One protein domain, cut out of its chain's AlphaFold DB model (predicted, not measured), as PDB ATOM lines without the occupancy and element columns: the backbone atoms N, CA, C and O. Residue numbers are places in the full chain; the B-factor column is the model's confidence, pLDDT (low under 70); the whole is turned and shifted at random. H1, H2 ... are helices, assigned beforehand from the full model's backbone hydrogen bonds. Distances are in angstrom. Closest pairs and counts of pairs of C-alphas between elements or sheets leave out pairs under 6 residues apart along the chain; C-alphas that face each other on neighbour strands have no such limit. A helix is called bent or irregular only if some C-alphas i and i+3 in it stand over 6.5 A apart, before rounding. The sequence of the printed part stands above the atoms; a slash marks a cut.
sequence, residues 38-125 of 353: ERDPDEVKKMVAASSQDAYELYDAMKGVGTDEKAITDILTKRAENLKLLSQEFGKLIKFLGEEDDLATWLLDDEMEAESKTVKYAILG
ATOM      1  N   GLU A  38      37.114  43.240  42.804       56.03
ATOM      2  CA  GLU A  38      37.970  43.183  41.616       56.03
ATOM      3  C   GLU A  38      39.425  43.430  42.035       56.03
ATOM      4  O   GLU A  38      39.760  44.460  42.628       56.03
ATOM      5  N   ARG A  39      40.297  42.450  41.771       68.19
ATOM      6  CA  ARG A  39      41.734  42.604  42.009       68.19
ATOM      7  C   ARG A  39      42.362  43.485  40.946       68.19
ATOM      8  O   ARG A  39      41.927  43.499  39.798       68.19
ATOM      9  N   ASP A  40      43.449  44.142  41.337       79.62
ATOM     10  CA  ASP A  40      44.321  44.849  40.410       79.62
ATOM     11  C   ASP A  40      44.776  43.891  39.285       79.62
ATOM     12  O   ASP A  40      45.430  42.875  39.569       79.62
ATOM     13  N   PRO A  41      44.457  44.187  38.010       82.81
ATOM     14  CA  PRO A  41      44.870  43.369  36.874       82.81
ATOM     15  C   PRO A  41      46.382  43.111  36.812       82.81
ATOM     16  O   PRO A  41      46.807  42.037  36.373       82.81
ATOM     17  N   ASP A  42      47.210  44.054  37.277       87.44
ATOM     18  CA  ASP A  42      48.666  43.886  37.299       87.44
ATOM     19  C   ASP A  42      49.122  42.883  38.368       87.44
ATOM     20  O   ASP A  42      50.132  42.191  38.190       87.44
ATOM     21  N   GLU A  43      48.382  42.762  39.469       83.25
ATOM     22  CA  GLU A  43      48.629  41.758  40.502       83.25
ATOM     23  C   GLU A  43      48.248  40.361  40.003       83.25
ATOM     24  O   GLU A  43      49.054  39.431  40.100       83.25
ATOM     25  N   VAL A  44      47.081  40.227  39.360       84.75
ATOM     26  CA  VAL A  44      46.640  38.970  38.728       84.75
ATOM     27  C   VAL A  44      47.671  38.490  37.708       84.75
ATOM     28  O   VAL A  44      48.096  37.334  37.735       84.75
ATOM     29  N   LYS A  45      48.158  39.395  36.852       89.50
ATOM     30  CA  LYS A  45      49.171  39.071  35.843       89.50
ATOM     31  C   LYS A  45      50.467  38.542  36.462       89.50
ATOM     32  O   LYS A  45      51.062  37.613  35.917       89.50
ATOM     33  N   LYS A  46      50.903  39.096  37.601       88.88
ATOM     34  CA  LYS A  46      52.083  38.604  38.335       88.88
ATOM     35  C   LYS A  46      51.852  37.214  38.919       88.88
ATOM     36  O   LYS A  46      52.743  36.376  38.829       88.88
ATOM     37  N   MET A  47      50.672  36.961  39.480       88.12
ATOM     38  CA  MET A  47      50.311  35.659  40.051       88.12
ATOM     39  C   MET A  47      50.293  34.560  38.987       88.12
ATOM     40  O   MET A  47      50.930  33.523  39.161       88.12
ATOM     41  N   VAL A  48      49.632  34.810  37.856       89.81
ATOM     42  CA  VAL A  48      49.594  33.865  36.729       89.81
ATOM     43  C   VAL A  48      51.001  33.618  36.184       89.81
ATOM     44  O   VAL A  48      51.381  32.470  35.960       89.81
ATOM     45  N   ALA A  49      51.811  34.671  36.040       88.69
ATOM     46  CA  ALA A  49      53.201  34.551  35.596       88.69
ATOM     47  C   ALA A  49      54.103  33.790  36.588       88.69
ATOM     48  O   ALA A  49      55.111  33.222  36.171       88.69
ATOM     49  N   ALA A  50      53.765  33.766  37.880       86.00
ATOM     50  CA  ALA A  50      54.516  33.017  38.885       86.00
ATOM     51  C   ALA A  50      54.312  31.496  38.772       86.00
ATOM     52  O   ALA A  50      55.152  30.735  39.258       86.00
ATOM     53  N   SER A  51      53.212  31.042  38.157       91.94
ATOM     54  CA  SER A  51      52.923  29.615  38.024       91.94
ATOM     55  C   SER A  51      52.072  29.265  36.798       91.94
ATOM     56  O   SER A  51      52.629  28.940  35.749       91.94
ATOM     57  N   SER A  52      50.740  29.290  36.916       95.75
ATOM     58  CA  SER A  52      49.809  28.962  35.836       95.75
ATOM     59  C   SER A  52      48.438  29.607  36.060       95.75
ATOM     60  O   SER A  52      48.093  30.007  37.175       95.75
ATOM     61  N   GLN A  53      47.649  29.697  34.985       96.00
ATOM     62  CA  GLN A  53      46.277  30.210  35.030       96.00
ATOM     63  C   GLN A  53      45.369  29.314  35.888       96.00
ATOM     64  O   GLN A  53      44.672  29.817  36.762       96.00
ATOM     65  N   ASP A  54      45.437  27.992  35.700       97.50
ATOM     66  CA  ASP A  54      44.622  27.029  36.455       97.50
ATOM     67  C   ASP A  54      44.925  27.097  37.968       97.50
ATOM     68  O   ASP A  54      44.019  27.029  38.796       97.50
ATOM     69  N   ALA A  55      46.196  27.289  38.350       96.25
ATOM     70  CA  ALA A  55      46.583  27.482  39.748       96.25
ATOM     71  C   ALA A  55      46.009  28.779  40.344       96.25
ATOM     72  O   ALA A  55      45.580  28.785  41.500       96.25
ATOM     73  N   TYR A  56      46.000  29.868  39.569       95.00
ATOM     74  CA  TYR A  56      45.400  31.136  39.984       95.00
ATOM     75  C   TYR A  56      43.890  31.003  40.199       95.00
ATOM     76  O   TYR A  56      43.392  31.440  41.232       95.00
ATOM     77  N   GLU A  57      43.182  30.370  39.264       94.44
ATOM     78  CA  GLU A  57      41.730  30.186  39.348       94.44
ATOM     79  C   GLU A  57      41.339  29.309  40.547       94.44
ATOM     80  O   GLU A  57      40.412  29.655  41.274       94.44
ATOM     81  N   LEU A  58      42.102  28.247  40.839       96.12
ATOM     82  CA  LEU A  58      41.932  27.465  42.070       96.12
ATOM     83  C   LEU A  58      42.142  28.312  43.329       96.12
ATOM     84  O   LEU A  58      41.382  28.203  44.288       96.12
ATOM     85  N   TYR A  59      43.181  29.150  43.347       93.00
ATOM     86  CA  TYR A  59      43.445  30.015  44.494       93.00
ATOM     87  C   TYR A  59      42.306  31.012  44.693       93.00
ATOM     88  O   TYR A  59      41.871  31.221  45.823       93.00
ATOM     89  N   ASP A  60      41.818  31.623  43.616       89.12
ATOM     90  CA  ASP A  60      40.729  32.593  43.680       89.12
ATOM     91  C   ASP A  60      39.416  31.949  44.146       89.12
ATOM     92  O   ASP A  60      38.747  32.495  45.025       89.12
ATOM     93  N   ALA A  61      39.132  30.731  43.675       89.31
ATOM     94  CA  ALA A  61      37.976  29.936  44.080       89.31
ATOM     95  C   ALA A  61      37.960  29.559  45.575       89.31
ATOM     96  O   ALA A  61      36.881  29.347  46.123       89.31
ATOM     97  N   MET A  62      39.124  29.479  46.238       90.19
ATOM     98  CA  MET A  62      39.261  29.029  47.640       90.19
ATOM     99  C   MET A  62      39.684  30.134  48.626       90.19
ATOM    100  O   MET A  62      39.541  30.007  49.839       90.19
ATOM    101  N   LYS A  63      40.245  31.252  48.151       82.19
ATOM    102  CA  LYS A  63      40.800  32.301  49.029       82.19
ATOM    103  C   LYS A  63      39.729  33.053  49.832       82.19
ATOM    104  O   LYS A  63      40.044  33.640  50.874       82.19
ATOM    105  N   GLY A  64      38.512  33.125  49.303       71.81
ATOM    106  CA  GLY A  64      37.416  33.919  49.847       71.81
ATOM    107  C   GLY A  64      36.713  33.294  51.056       71.81
ATOM    108  O   GLY A  64      37.097  32.261  51.588       71.81
ATOM    109  N   VAL A  65      35.640  33.954  51.502       57.25
ATOM    110  CA  VAL A  65      34.759  33.455  52.584       57.25
ATOM    111  C   VAL A  65      33.795  32.367  52.084       57.25
ATOM    112  O   VAL A  65      33.141  31.710  52.881       57.25
ATOM    113  N   GLY A  66      33.708  32.172  50.768       65.94
ATOM    114  CA  GLY A  66      32.996  31.053  50.158       65.94
ATOM    115  C   GLY A  66      33.887  30.361  49.137       65.94
ATOM    116  O   GLY A  66      34.897  30.934  48.722       65.94
ATOM    117  N   THR A  67      33.467  29.166  48.748       83.31
ATOM    118  CA  THR A  67      34.193  28.264  47.857       83.31
ATOM    119  C   THR A  67      33.455  28.188  46.524       83.31
ATOM    120  O   THR A  67      32.257  27.902  46.500       83.31
ATOM    121  N   ASP A  68      34.135  28.455  45.407       87.62
ATOM    122  CA  ASP A  68      33.573  28.188  44.076       87.62
ATOM    123  C   ASP A  68      33.831  26.724  43.689       87.62
ATOM    124  O   ASP A  68      34.742  26.390  42.928       87.62
ATOM    125  N   GLU A  69      33.020  25.832  44.262       90.12
ATOM    126  CA  GLU A  69      33.102  24.378  44.060       90.12
ATOM    127  C   GLU A  69      33.040  23.992  42.576       90.12
ATOM    128  O   GLU A  69      33.683  23.030  42.141       90.12
ATOM    129  N   LYS A  70      32.280  24.754  41.777       91.62
ATOM    130  CA  LYS A  70      32.133  24.502  40.345       91.62
ATOM    131  C   LYS A  70      33.431  24.821  39.610       91.62
ATOM    132  O   LYS A  70      33.884  23.985  38.833       91.62
ATOM    133  N   ALA A  71      34.036  25.983  39.863       93.00
ATOM    134  CA  ALA A  71      35.325  26.337  39.270       93.00
ATOM    135  C   ALA A  71      36.403  25.307  39.635       93.00
ATOM    136  O   ALA A  71      37.146  24.848  38.766       93.00
ATOM    137  N   ILE A  72      36.434  24.872  40.898       96.56
ATOM    138  CA  ILE A  72      37.366  23.840  41.361       96.56
ATOM    139  C   ILE A  72      37.144  22.528  40.604       96.56
ATOM    140  O   ILE A  72      38.087  21.988  40.026       96.56
ATOM    141  N   THR A  73      35.904  22.039  40.541       96.44
ATOM    142  CA  THR A  73      35.564  20.796  39.833       96.44
ATOM    143  C   THR A  73      35.921  20.873  38.350       96.44
ATOM    144  O   THR A  73      36.499  19.927  37.806       96.44
ATOM    145  N   ASP A  74      35.628  21.997  37.692       96.88
ATOM    146  CA  ASP A  74      35.927  22.212  36.276       96.88
ATOM    147  C   ASP A  74      37.442  22.162  36.018       96.88
ATOM    148  O   ASP A  74      37.888  21.489  35.084       96.88
ATOM    149  N   ILE A  75      38.250  22.804  36.870       97.75
ATOM    150  CA  ILE A  75      39.714  22.808  36.741       97.75
ATOM    151  C   ILE A  75      40.294  21.419  37.016       97.75
ATOM    152  O   ILE A  75      41.112  20.931  36.231       97.75
ATOM    153  N   LEU A  76      39.868  20.756  38.096       96.50
ATOM    154  CA  LEU A  76      40.347  19.414  38.437       96.50
ATOM    155  C   LEU A  76      39.979  18.398  37.352       96.50
ATOM    156  O   LEU A  76      40.807  17.562  36.995       96.50
ATOM    157  N   THR A  77      38.785  18.510  36.768       96.19
ATOM    158  CA  THR A  77      38.348  17.664  35.649       96.19
ATOM    159  C   THR A  77      39.155  17.960  34.385       96.19
ATOM    160  O   THR A  77      39.683  17.041  33.760       96.19
ATOM    161  N   LYS A  78      39.328  19.241  34.033       96.88
ATOM    162  CA  LYS A  78      40.161  19.689  32.901       96.88
ATOM    163  C   LYS A  78      41.601  19.181  33.012       96.88
ATOM    164  O   LYS A  78      42.240  18.907  31.999       96.88
ATOM    165  N   ARG A  79      42.120  19.064  34.234       96.06
ATOM    166  CA  ARG A  79      43.498  18.652  34.533       96.06
ATOM    167  C   ARG A  79      43.592  17.243  35.119       96.06
ATOM    168  O   ARG A  79      44.629  16.926  35.697       96.06
ATOM    169  N   ALA A  80      42.581  16.391  34.936       90.31
ATOM    170  CA  ALA A  80      42.511  15.065  35.559       90.31
ATOM    171  C   ALA A  80      43.761  14.196  35.303       90.31
ATOM    172  O   ALA A  80      44.262  13.543  36.214       90.31
ATOM    173  N   GLU A  81      44.325  14.246  34.092       86.62
ATOM    174  CA  GLU A  81      45.536  13.492  33.721       86.62
ATOM    175  C   GLU A  81      46.842  14.108  34.255       86.62
ATOM    176  O   GLU A  81      47.890  13.471  34.233       86.62
ATOM    177  N   ASN A  82      46.799  15.349  34.747       89.81
ATOM    178  CA  ASN A  82      47.967  16.132  35.154       89.81
ATOM    179  C   ASN A  82      47.789  16.767  36.546       89.81
ATOM    180  O   ASN A  82      48.374  17.815  36.831       89.81
ATOM    181  N   LEU A  83      46.997  16.144  37.426       90.69
ATOM    182  CA  LEU A  83      46.703  16.657  38.773       90.69
ATOM    183  C   LEU A  83      47.959  16.823  39.644       90.69
ATOM    184  O   LEU A  83      48.042  17.775  40.418       90.69
ATOM    185  N   LYS A  84      48.967  15.952  39.482       84.88
ATOM    186  CA  LYS A  84      50.272  16.097  40.151       84.88
ATOM    187  C   LYS A  84      50.950  17.415  39.762       84.88
ATOM    188  O   LYS A  84      51.359  18.177  40.633       84.88
ATOM    189  N   LEU A  85      51.022  17.709  38.461       87.50
ATOM    190  CA  LEU A  85      51.595  18.959  37.954       87.50
ATOM    191  C   LEU A  85      50.770  20.171  38.406       87.50
ATOM    192  O   LEU A  85      51.342  21.159  38.853       87.50
ATOM    193  N   LEU A  86      49.438  20.082  38.360       94.88
ATOM    194  CA  LEU A  86      48.548  21.139  38.850       94.88
ATOM    195  C   LEU A  86      48.786  21.445  40.337       94.88
ATOM    196  O   LEU A  86      48.856  22.607  40.725       94.88
ATOM    197  N   SER A  87      48.966  20.416  41.169       90.62
ATOM    198  CA  SER A  87      49.301  20.598  42.583       90.62
ATOM    199  C   SER A  87      50.651  21.304  42.775       90.62
ATOM    200  O   SER A  87      50.753  22.223  43.589       90.62
ATOM    201  N   GLN A  88      51.675  20.948  41.989       87.12
ATOM    202  CA  GLN A  88      52.976  21.631  42.010       87.12
ATOM    203  C   GLN A  88      52.868  23.097  41.563       87.12
ATOM    204  O   GLN A  88      53.479  23.977  42.171       87.12
ATOM    205  N   GLU A  89      52.097  23.372  40.507       93.50
ATOM    206  CA  GLU A  89      51.800  24.726  40.034       93.50
ATOM    207  C   GLU A  89      51.091  25.544  41.129       93.50
ATOM    208  O   GLU A  89      51.516  26.659  41.451       93.50
ATOM    209  N   PHE A  90      50.066  24.984  41.769       94.88
ATOM    210  CA  PHE A  90      49.372  25.625  42.885       94.88
ATOM    211  C   PHE A  90      50.322  25.921  44.054       94.88
ATOM    212  O   PHE A  90      50.373  27.052  44.534       94.88
ATOM    213  N   GLY A  91      51.155  24.949  44.440       87.94
ATOM    214  CA  GLY A  91      52.178  25.105  45.477       87.94
ATOM    215  C   GLY A  91      53.158  26.253  45.199       87.94
ATOM    216  O   GLY A  91      53.457  27.050  46.090       87.94
ATOM    217  N   LYS A  92      53.633  26.397  43.951       88.69
ATOM    218  CA  LYS A  92      54.497  27.523  43.541       88.69
ATOM    219  C   LYS A  92      53.798  28.870  43.711       88.69
ATOM    220  O   LYS A  92      54.417  29.809  44.215       88.69
ATOM    221  N   LEU A  93      52.529  28.955  43.316       92.12
ATOM    222  CA  LEU A  93      51.737  30.176  43.439       92.12
ATOM    223  C   LEU A  93      51.564  30.583  44.905       92.12
ATOM    224  O   LEU A  93      51.876  31.713  45.270       92.12
ATOM    225  N   ILE A  94      51.096  29.678  45.762       87.50
ATOM    226  CA  ILE A  94      50.837  30.026  47.166       87.50
ATOM    227  C   ILE A  94      52.136  30.348  47.916       87.50
ATOM    228  O   ILE A  94      52.157  31.278  48.720       87.50
ATOM    229  N   LYS A  95      53.255  29.708  47.551       86.44
ATOM    230  CA  LYS A  95      54.587  30.073  48.047       86.44
ATOM    231  C   LYS A  95      55.008  31.478  47.616       86.44
ATOM    232  O   LYS A  95      55.553  32.223  48.427       86.44
ATOM    233  N   PHE A  96      54.746  31.863  46.365       86.88
ATOM    234  CA  PHE A  96      54.964  33.236  45.893       86.88
ATOM    235  C   PHE A  96      54.156  34.258  46.715       86.88
ATOM    236  O   PHE A  96      54.633  35.362  46.964       86.88
ATOM    237  N   LEU A  97      52.979  33.867  47.210       84.44
ATOM    238  CA  LEU A  97      52.119  34.680  48.080       84.44
ATOM    239  C   LEU A  97      52.488  34.608  49.578       84.44
ATOM    240  O   LEU A  97      51.796  35.203  50.408       84.44
ATOM    241  N   GLY A  98      53.556  33.889  49.937       83.06
ATOM    242  CA  GLY A  98      54.001  33.723  51.324       83.06
ATOM    243  C   GLY A  98      53.110  32.806  52.167       83.06
ATOM    244  O   GLY A  98      53.037  32.977  53.382       83.06
ATOM    245  N   GLU A  99      52.395  31.879  51.532       81.94
ATOM    246  CA  GLU A  99      51.673  30.790  52.191       81.94
ATOM    247  C   GLU A  99      52.490  29.490  52.099       81.94
ATOM    248  O   GLU A  99      53.246  29.278  51.148       81.94
ATOM    249  N   GLU A 100      52.312  28.604  53.075       69.44
ATOM    250  CA  GLU A 100      52.991  27.309  53.150       69.44
ATOM    251  C   GLU A 100      51.939  26.225  53.404       69.44
ATOM    252  O   GLU A 100      51.553  26.027  54.545       69.44
ATOM    253  N   ASP A 101      51.435  25.590  52.340       81.69
ATOM    254  CA  ASP A 101      50.495  24.451  52.353       81.69
ATOM    255  C   ASP A 101      50.506  23.788  50.950       81.69
ATOM    256  O   ASP A 101      51.356  24.117  50.115       81.69
ATOM    257  N   ASP A 102      49.587  22.861  50.665       84.44
ATOM    258  CA  ASP A 102      49.388  22.263  49.338       84.44
ATOM    259  C   ASP A 102      47.918  22.292  48.882       84.44
ATOM    260  O   ASP A 102      47.006  22.593  49.654       84.44
ATOM    261  N   LEU A 103      47.683  21.982  47.601       92.31
ATOM    262  CA  LEU A 103      46.341  21.990  47.010       92.31
ATOM    263  C   LEU A 103      45.370  21.041  47.733       92.31
ATOM    264  O   LEU A 103      44.212  21.393  47.926       92.31
ATOM    265  N   ALA A 104      45.820  19.853  48.145       89.00
ATOM    266  CA  ALA A 104      44.946  18.894  48.818       89.00
ATOM    267  C   ALA A 104      44.497  19.415  50.193       89.00
ATOM    268  O   ALA A 104      43.349  19.203  50.584       89.00
ATOM    269  N   THR A 105      45.382  20.116  50.900       86.25
ATOM    270  CA  THR A 105      45.105  20.749  52.194       86.25
ATOM    271  C   THR A 105      44.109  21.895  52.042       86.25
ATOM    272  O   THR A 105      43.122  21.935  52.769       86.25
ATOM    273  N   TRP A 106      44.297  22.763  51.043       89.88
ATOM    274  CA  TRP A 106      43.351  23.846  50.751       89.88
ATOM    275  C   TRP A 106      41.953  23.320  50.408       89.88
ATOM    276  O   TRP A 106      40.976  23.782  50.981       89.88
ATOM    277  N   LEU A 107      41.861  22.292  49.557       91.88
ATOM    278  CA  LEU A 107      40.584  21.646  49.233       91.88
ATOM    279  C   LEU A 107      39.899  21.067  50.479       91.88
ATOM    280  O   LEU A 107      38.687  21.174  50.627       91.88
ATOM    281  N   LEU A 108      40.671  20.471  51.391       86.12
ATOM    282  CA  LEU A 108      40.133  19.917  52.633       86.12
ATOM    283  C   LEU A 108      39.599  21.011  53.571       86.12
ATOM    284  O   LEU A 108      38.546  20.832  54.180       86.12
ATOM    285  N   ASP A 109      40.302  22.142  53.671       83.12
ATOM    286  CA  ASP A 109      39.893  23.311  54.466       83.12
ATOM    287  C   ASP A 109      38.656  24.037  53.898       83.12
ATOM    288  O   ASP A 109      38.021  24.846  54.588       83.12
ATOM    289  N   ASP A 110      38.323  23.762  52.641       84.06
ATOM    290  CA  ASP A 110      37.120  24.203  51.938       84.06
ATOM    291  C   ASP A 110      36.043  23.102  51.852       84.06
ATOM    292  O   ASP A 110      35.132  23.191  51.039       84.06
ATOM    293  N   GLU A 111      36.130  22.068  52.701       85.62
ATOM    294  CA  GLU A 111      35.164  20.956  52.797       85.62
ATOM    295  C   GLU A 111      35.024  20.108  51.509       85.62
ATOM    296  O   GLU A 111      34.150  19.246  51.405       85.62
ATOM    297  N   MET A 112      35.953  20.249  50.558       89.75
ATOM    298  CA  MET A 112      36.023  19.470  49.317       89.75
ATOM    299  C   MET A 112      36.815  18.169  49.516       89.75
ATOM    300  O   MET A 112      37.888  17.944  48.946       89.75
ATOM    301  N   GLU A 113      36.318  17.294  50.399       85.25
ATOM    302  CA  GLU A 113      37.033  16.078  50.810       85.25
ATOM    303  C   GLU A 113      37.320  15.101  49.658       85.25
ATOM    304  O   GLU A 113      38.350  14.417  49.668       85.25
ATOM    305  N   ALA A 114      36.406  14.968  48.694       85.81
ATOM    306  CA  ALA A 114      36.539  14.011  47.595       85.81
ATOM    307  C   ALA A 114      37.609  14.462  46.590       85.81
ATOM    308  O   ALA A 114      38.440  13.665  46.146       85.81
ATOM    309  N   GLU A 115      37.630  15.753  46.292       93.25
ATOM    310  CA  GLU A 115      38.596  16.445  45.451       93.25
ATOM    311  C   GLU A 115      39.962  16.441  46.121       93.25
ATOM    312  O   GLU A 115      40.947  16.047  45.498       93.25
ATOM    313  N   SER A 116      40.011  16.776  47.416       87.12
ATOM    314  CA  SER A 116      41.216  16.673  48.237       87.12
ATOM    315  C   SER A 116      41.800  15.265  48.168       87.12
ATOM    316  O   SER A 116      42.978  15.107  47.852       87.12
ATOM    317  N   LYS A 117      40.981  14.219  48.363       79.69
ATOM    318  CA  LYS A 117      41.413  12.819  48.223       79.69
ATOM    319  C   LYS A 117      41.905  12.514  46.812       79.69
ATOM    320  O   LYS A 117      42.951  11.893  46.675       79.69
ATOM    321  N   THR A 118      41.195  12.950  45.776       85.50
ATOM    322  CA  THR A 118      41.563  12.714  44.368       85.50
ATOM    323  C   THR A 118      42.916  13.340  44.035       85.50
ATOM    324  O   THR A 118      43.806  12.666  43.518       85.50
ATOM    325  N   VAL A 119      43.105  14.605  44.407       87.19
ATOM    326  CA  VAL A 119      44.372  15.324  44.262       87.19
ATOM    327  C   VAL A 119      45.460  14.648  45.090       87.19
ATOM    328  O   VAL A 119      46.547  14.400  44.578       87.19
ATOM    329  N   LYS A 120      45.164  14.261  46.334       80.81
ATOM    330  CA  LYS A 120      46.091  13.539  47.209       80.81
ATOM    331  C   LYS A 120      46.535  12.216  46.584       80.81
ATOM    332  O   LYS A 120      47.730  11.960  46.554       80.81
ATOM    333  N   TYR A 121      45.626  11.414  46.029       75.69
ATOM    334  CA  TYR A 121      45.967  10.172  45.325       75.69
ATOM    335  C   TYR A 121      46.804  10.428  44.071       75.69
ATOM    336  O   TYR A 121      47.766   9.706  43.823       75.69
ATOM    337  N   ALA A 122      46.486  11.473  43.311       79.50
ATOM    338  CA  ALA A 122      47.263  11.838  42.135       79.50
ATOM    339  C   ALA A 122      48.679  12.343  42.482       79.50
ATOM    340  O   ALA A 122      49.616  12.063  41.739       79.50
ATOM    341  N   ILE A 123      48.849  13.060  43.603       72.12
ATOM    342  CA  ILE A 123      50.156  13.540  44.096       72.12
ATOM    343  C   ILE A 123      50.986  12.389  44.650       72.12
ATOM    344  O   ILE A 123      52.154  12.251  44.301       72.12
ATOM    345  N   LEU A 124      50.374  11.593  45.528       64.88
ATOM    346  CA  LEU A 124      50.998  10.433  46.146       64.88
ATOM    347  C   LEU A 124      51.430   9.427  45.065       64.88
ATOM    348  O   LEU A 124      52.426   8.729  45.224       64.88
ATOM    349  N   GLY A 125      50.709   9.357  43.947       63.69
ATOM    350  CA  GLY A 125      50.885   8.293  42.973       63.69
ATOM    351  C   GLY A 125      50.435   6.947  43.548       63.69
ATOM    352  O   GLY A 125      49.858   6.854  44.636       63.69
TER     353      GLY A 125
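This is residues 38 to 125 of the 353 residues of the protein "Lysozyme" of Bacteroidetes bacterium (UniProt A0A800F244). Two helical hairpins, H2 with H3 and H5 with H6, stand side by side, and the long helix H4 crosses one end of them. H1 makes an arm beyond the far end of H4, where residues 38 to 43 stick out. The printed part has 88 residues with six named helices, H1 to H6 in order, and no named strand; the class is all helix. It is compact, with a radius of gyration of the C-alphas of 12.1 A and spans of 35 by 24 by 24 A.

Find C-alpha 41 at (44.870, 43.369, 36.874), where H1 begins; it runs to residue 50. H2 holds residues 53 to 63, 15.2 A long, and H3 residues 69 to 78. From C-alpha 80 at (42.511, 15.065, 35.559), H4 runs 24.3 A to residue 96, with a kink of 32 degrees near residue 87; it is irregular, with C-alphas 81 and 84 8.4 A apart. H5 holds residues 103 to 109, and H6, residues 113 to 124, runs 15.8 A to C-alpha 124 at (50.998, 10.433, 46.146).

Start at the hub, H4, which touches H2 at C-alphas Phe 90 and Ala 55, their closest, 4.6 A. With residues 83 to 87 alone it touches H6, about perpendicular at 87 degrees; C-alphas Lys 84 and Ile 123 come closest, 4.7 A. The hairpin H5 and H6 has a shallow tilt of 26 degrees, opposite ways, closest at C-alphas Ala 104 and Ser 116, 4.4 A. Every O i to N i+4 pair is within hydrogen-bond range in H1, H2, H3, H5 and H6, and 11 of 13 in H4.

The C-alphas of Asp 40 and Gly 125, the farthest apart, are 37.2 A apart. The printed part has no cut and no long link. Look for pLDDT under 70 at residues 38 to 39, 65 to 66, 100 and 124 to 125.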